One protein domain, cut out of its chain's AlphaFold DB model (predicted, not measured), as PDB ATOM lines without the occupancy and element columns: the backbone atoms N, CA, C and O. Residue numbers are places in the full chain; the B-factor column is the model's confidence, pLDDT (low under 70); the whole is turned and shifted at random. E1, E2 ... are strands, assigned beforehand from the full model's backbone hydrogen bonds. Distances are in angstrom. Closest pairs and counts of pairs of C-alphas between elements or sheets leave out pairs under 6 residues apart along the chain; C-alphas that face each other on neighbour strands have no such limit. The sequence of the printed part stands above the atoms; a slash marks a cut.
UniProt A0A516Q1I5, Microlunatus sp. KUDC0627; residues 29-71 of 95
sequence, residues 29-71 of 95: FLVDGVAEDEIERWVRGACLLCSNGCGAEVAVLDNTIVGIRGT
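This is residues 29 to 71 of the 95 residues of a protein of Microlunatus sp. KUDC0627 (UniProt A0A516Q1I5). A small twisted sheet of three antiparallel strands, E1, E2 and E3 side by side, has a winding stretch before it, residues 29 to 40, that leads from the E3 edge round to E1; a loop, residues 47 to 54, joins E1 to E2 at the other end of the long axis. Residues 29 to 30 form a short antiparallel pairing with residues 67 to 68 of E3. The printed part has 43 residues with no named helix and three named strands, sheet order E1, E2, E3; its class is all strand, though under half of the residues, 20 of 43, are in named elements. It is only just compact, close to loose, with a radius of gyration of the C-alphas of 10.9 A, and elongated, spanning 31 by 16 by 16 A.

E1, residues 41 to 46, begins at C-alpha 41 (306.999, 237.914, 272.752) and is 16.1 A long. E2, residues 55 to 61, measures 20.3 A. E3, residues 64 to 70, measures 18.6 A and ends at C-alpha 70 (301.178, 248.771, 265.080).

The strands form a meander, each the antiparallel neighbour of the one before, with E1 and E3 as edge strands. Hairpin E1 and E2 has directions 150 degrees apart; C-alphas 44 and 57 face each other at 4.4 A, and N 45 and O 56 are within hydrogen-bond range at 2.8 A. Hairpin E2 and E3 has 152 degrees; C-alphas 58 and 68 face each other at 4.4 A, and N 57 and O 69 are within hydrogen-bond range at 2.8 A. The sheet is only just strongly twisted, its C-alphas up to 4.3 A off the best plane.

The two C-alphas farthest apart, those of Gly 33 and Ser 51, are 32.2 A apart. The printed part has no cut. The link from E1 to E2 is short, 8 residues, and that from E2 to E3 is tight, 2 residues. Mean pLDDT of the printed part is 92.6, and no printed residue is under 70.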
ATOM      1  N   PHE A  29     295.166 243.585 266.872       91.94
ATOM      2  CA  PHE A  29     294.322 242.408 266.822       91.94
ATOM      3  C   PHE A  29     295.015 241.262 267.558       91.94
ATOM      4  O   PHE A  29     296.182 240.981 267.289       91.94
ATOM      5  N   LEU A  30     294.278 240.607 268.448       95.56
ATOM      6  CA  LEU A  30     294.628 239.333 269.067       95.56
ATOM      7  C   LEU A  30     293.514 238.344 268.718       95.56
ATOM      8  O   LEU A  30     292.362 238.755 268.548       95.56
ATOM      9  N   VAL A  31     293.855 237.066 268.581       95.38
ATOM     10  CA  VAL A  31     292.856 236.000 268.442       95.38
ATOM     11  C   VAL A  31     291.964 235.941 269.686       95.38
ATOM     12  O   VAL A  31     292.390 236.290 270.788       95.38
ATOM     13  N   ASP A  32     290.713 235.518 269.507       93.31
ATOM     14  CA  ASP A  32     289.751 235.464 270.607       93.31
ATOM     15  C   ASP A  32     290.256 234.561 271.741       93.31
ATOM     16  O   ASP A  32     290.717 233.444 271.509       93.31
ATOM     17  N   GLY A  33     290.141 235.050 272.977       94.88
ATOM     18  CA  GLY A  33     290.575 234.328 274.173       94.88
ATOM     19  C   GLY A  33     292.045 234.514 274.553       94.88
ATOM     20  O   GLY A  33     292.418 234.015 275.603       94.88
ATOM     21  N   VAL A  34     292.842 235.246 273.763       97.12
ATOM     22  CA  VAL A  34     294.221 235.617 274.123       97.12
ATOM     23  C   VAL A  34     294.251 237.044 274.661       97.12
ATOM     24  O   VAL A  34     293.889 237.997 273.962       97.12
ATOM     25  N   ALA A  35     294.691 237.196 275.906       96.06
ATOM     26  CA  ALA A  35     294.959 238.482 276.523       96.06
ATOM     27  C   ALA A  35     296.375 238.978 276.181       96.06
ATOM     28  O   ALA A  35     297.275 238.219 275.827       96.06
ATOM     29  N   GLU A  36     296.580 240.295 276.237       95.44
ATOM     30  CA  GLU A  36     297.865 240.898 275.859       95.44
ATOM     31  C   GLU A  36     299.004 240.542 276.828       95.44
ATOM     32  O   GLU A  36     300.157 240.446 276.411       95.44
ATOM     33  N   ASP A  37     298.691 240.332 278.105       97.19
ATOM     34  CA  ASP A  37     299.637 239.930 279.148       97.19
ATOM     35  C   ASP A  37     300.053 238.454 279.064       97.19
ATOM     36  O   ASP A  37     301.078 238.079 279.631       97.19
ATOM     37  N   GLU A  38     299.318 237.637 278.308       97.50
ATOM     38  CA  GLU A  38     299.687 236.253 277.998       97.50
ATOM     39  C   GLU A  38     300.735 236.165 276.876       97.50
ATOM     40  O   GLU A  38     301.347 235.119 276.685       97.50
ATOM     41  N   ILE A  39     300.981 237.246 276.126       98.25
ATOM     42  CA  ILE A  39     301.923 237.230 275.002       98.25
ATOM     43  C   ILE A  39     303.365 237.065 275.495       98.25
ATOM     44  O   ILE A  39     303.934 237.957 276.123       98.25
ATOM     45  N   GLU A  40     304.008 235.965 275.101       98.31
ATOM     46  CA  GLU A  40     305.408 235.688 275.445       98.31
ATOM     47  C   GLU A  40     306.376 236.670 274.782       98.31
ATOM     48  O   GLU A  40     307.371 237.089 275.379       98.31
ATOM     49  N   ARG A  41     306.133 237.002 273.506       97.44
ATOM     50  CA  ARG A  41     306.999 237.914 272.752       97.44
ATOM     51  C   ARG A  41     306.275 238.670 271.648       97.44
ATOM     52  O   ARG A  41     305.483 238.111 270.891       97.44
ATOM     53  N   TRP A  42     306.673 239.929 271.490       96.56
ATOM     54  CA  TRP A  42     306.351 240.770 270.341       96.56
ATOM     55  C   TRP A  42     307.546 240.816 269.388       96.56
ATOM     56  O   TRP A  42     308.602 241.363 269.712       96.56
ATOM     57  N   VAL A  43     307.395 240.226 268.205       96.31
ATOM     58  CA  VAL A  43     308.439 240.207 267.174       96.31
ATOM     59  C   VAL A  43     308.291 241.441 266.294       96.31
ATOM     60  O   VAL A  43     307.289 241.585 265.595       96.31
ATOM     61  N   ARG A  44     309.285 242.337 266.311       93.25
ATOM     62  CA  ARG A  44     309.260 243.556 265.491       93.25
ATOM     63  C   ARG A  44     309.503 243.258 264.014       93.25
ATOM     64  O   ARG A  44     310.358 242.449 263.664       93.25
ATOM     65  N   GLY A  45     308.805 243.991 263.157       90.25
ATOM     66  CA  GLY A  45     308.961 243.956 261.712       90.25
ATOM     67  C   GLY A  45     308.354 245.187 261.041       90.25
ATOM     68  O   GLY A  45     308.117 246.221 261.669       90.25
ATOM     69  N   ALA A  46     308.104 245.066 259.741       89.00
ATOM     70  CA  ALA A  46     307.459 246.099 258.944       89.00
ATOM     71  C   ALA A  46     306.329 245.500 258.100       89.00
ATOM     72  O   ALA A  46     306.404 244.361 257.640       89.00
ATOM     73  N   CYS A  47     305.287 246.291 257.877       84.69
ATOM     74  CA  CYS A  47     304.190 245.967 256.983       84.69
ATOM     75  C   CYS A  47     304.660 245.985 255.519       84.69
ATOM     76  O   CYS A  47     305.285 246.947 255.068       84.69
ATOM     77  N   LEU A  48     304.300 244.941 254.766       85.62
ATOM     78  CA  LEU A  48     304.687 244.749 253.362       85.62
ATOM     79  C   LEU A  48     303.567 245.082 252.358       85.62
ATOM     80  O   LEU A  48     303.723 244.839 251.167       85.62
ATOM     81  N   LEU A  49     302.435 245.631 252.811       84.12
ATOM     82  CA  LEU A  49     301.239 245.788 251.969       84.12
ATOM     83  C   LEU A  49     301.338 246.916 250.930       84.12
ATOM     84  O   LEU A  49     300.792 246.789 249.841       84.12
ATOM     85  N   CYS A  50     301.985 248.034 251.266       80.12
ATOM     86  CA  CYS A  50     301.948 249.257 250.451       80.12
ATOM     87  C   CYS A  50     303.321 249.907 250.221       80.12
ATOM     88  O   CYS A  50     303.389 251.067 249.827       80.12
ATOM     89  N   SER A  51     304.417 249.192 250.496       82.44
ATOM     90  CA  SER A  51     305.808 249.674 250.373       82.44
ATOM     91  C   SER A  51     306.200 250.862 251.269       82.44
ATOM     92  O   SER A  51     307.355 251.278 251.252       82.44
ATOM     93  N   ASN A  52     305.286 251.371 252.098       78.31
ATOM     94  CA  ASN A  52     305.558 252.452 253.050       78.31
ATOM     95  C   ASN A  52     306.456 252.026 254.220       78.31
ATOM     96  O   ASN A  52     307.036 252.883 254.881       78.31
ATOM     97  N   GLY A  53     306.546 250.722 254.503       81.38
ATOM     98  CA  GLY A  53     307.342 250.202 255.613       81.38
ATOM     99  C   GLY A  53     306.778 250.556 256.990       81.38
ATOM    100  O   GLY A  53     307.550 250.872 257.892       81.38
ATOM    101  N   CYS A  54     305.450 250.529 257.165       85.38
ATOM    102  CA  CYS A  54     304.831 250.833 258.458       85.38
ATOM    103  C   CYS A  54     305.344 249.873 259.541       85.38
ATOM    104  O   CYS A  54     305.377 248.663 259.312       85.38
ATOM    105  N   GLY A  55     305.715 250.381 260.713       87.62
ATOM    106  CA  GLY A  55     306.190 249.537 261.806       87.62
ATOM    107  C   GLY A  55     305.074 248.643 262.345       87.62
ATOM    108  O   GLY A  55     303.971 249.121 262.620       87.62
ATOM    109  N   ALA A  56     305.372 247.357 262.517       91.44
ATOM    110  CA  ALA A  56     304.435 246.373 263.044       91.44
ATOM    111  C   ALA A  56     305.138 245.394 263.986       91.44
ATOM    112  O   ALA A  56     306.334 245.134 263.857       91.44
ATOM    113  N   GLU A  57     304.385 244.826 264.919       94.38
ATOM    114  CA  GLU A  57     304.849 243.767 265.808       94.38
ATOM    115  C   GLU A  57     303.882 242.593 265.772       94.38
ATOM    116  O   GLU A  57     302.669 242.784 265.814       94.38
ATOM    117  N   VAL A  58     304.419 241.379 265.706       95.94
ATOM    118  CA  VAL A  58     303.645 240.135 265.679       95.94
ATOM    119  C   VAL A  58     303.681 239.496 267.064       95.94
ATOM    120  O   VAL A  58     304.766 239.285 267.609       95.94
ATOM    121  N   ALA A  59     302.510 239.198 267.626       98.06
ATOM    122  CA  ALA A  59     302.381 238.514 268.908       98.06
ATOM    123  C   ALA A  59     302.614 237.013 268.733       98.06
ATOM    124  O   ALA A  59     302.009 236.391 267.853       98.06
ATOM    125  N   VAL A  60     303.460 236.434 269.586       98.31
ATOM    126  CA  VAL A  60     303.708 234.991 269.633       98.31
ATOM    127  C   VAL A  60     303.438 234.459 271.037       98.31
ATOM    128  O   VAL A  60     303.937 235.019 272.012       98.31
ATOM    129  N   LEU A  61     302.680 233.368 271.097       98.31
ATOM    130  CA  LEU A  61     302.346 232.581 272.287       98.31
ATOM    131  C   LEU A  61     302.397 231.103 271.886       98.31
ATOM    132  O   LEU A  61     301.926 230.769 270.795       98.31
ATOM    133  N   ASP A  62     303.019 230.237 272.692       96.81
ATOM    134  CA  ASP A  62     303.159 228.802 272.401       96.81
ATOM    135  C   ASP A  62     303.704 228.526 270.987       96.81
ATOM    136  O   ASP A  62     303.214 227.690 270.222       96.81
ATOM    137  N   ASN A  63     304.719 229.306 270.595       96.06
ATOM    138  CA  ASN A  63     305.348 229.257 269.272       96.06
ATOM    139  C   ASN A  63     304.379 229.456 268.079       96.06
ATOM    140  O   ASN A  63     304.697 229.086 266.948       96.06
ATOM    141  N   THR A  64     303.225 230.078 268.324       97.44
ATOM    142  CA  THR A  64     302.165 230.345 267.346       97.44
ATOM    143  C   THR A  64     301.921 231.844 267.217       97.44
ATOM    144  O   THR A  64     302.005 232.587 268.191       97.44
ATOM    145  N   ILE A  65     301.613 232.312 266.006       97.88
ATOM    146  CA  ILE A  65     301.224 233.709 265.781       97.88
ATOM    147  C   ILE A  65     299.782 233.898 266.256       97.88
ATOM    148  O   ILE A  65     298.866 233.302 265.692       97.88
ATOM    149  N   VAL A  66     299.587 234.755 267.254       98.12
ATOM    150  CA  VAL A  66     298.279 234.987 267.897       98.12
ATOM    151  C   VAL A  66     297.770 236.416 267.731       98.12
ATOM    152  O   VAL A  66     296.696 236.761 268.214       98.12
ATOM    153  N   GLY A  67     298.514 237.267 267.026       95.88
ATOM    154  CA  GLY A  67     298.085 238.636 266.801       95.88
ATOM    155  C   GLY A  67     299.126 239.529 266.153       95.88
ATOM    156  O   GLY A  67     300.232 239.111 265.809       95.88
ATOM    157  N   ILE A  68     298.743 240.787 265.977       94.81
ATOM    158  CA  ILE A  68     299.565 241.832 265.378       94.81
ATOM    159  C   ILE A  68     299.160 243.190 265.948       94.81
ATOM    160  O   ILE A  68     297.975 243.448 266.176       94.81
ATOM    161  N   ARG A  69     300.136 244.078 266.138       92.19
ATOM    162  CA  ARG A  69     299.892 245.480 266.484       92.19
ATOM    163  C   ARG A  69     300.790 246.435 265.715       92.19
ATOM    164  O   ARG A  69     301.854 246.055 265.226       92.19
ATOM    165  N   GLY A  70     300.344 247.679 265.579       89.69
ATOM    166  CA  GLY A  70     301.178 248.771 265.080       89.69
ATOM    167  C   GLY A  70     302.160 249.230 266.149       89.69
ATOM    168  O   GLY A  70     302.043 248.861 267.314       89.69
ATOM    169  N   THR A  71     303.107 250.086 265.785       84.50
ATOM    170  CA  THR A  71     303.943 250.778 266.774       84.50
ATOM    171  C   THR A  71     303.806 252.289 266.641       84.50
ATOM    172  O   THR A  71     303.934 252.843 265.552       84.50
TER     173      THR A  71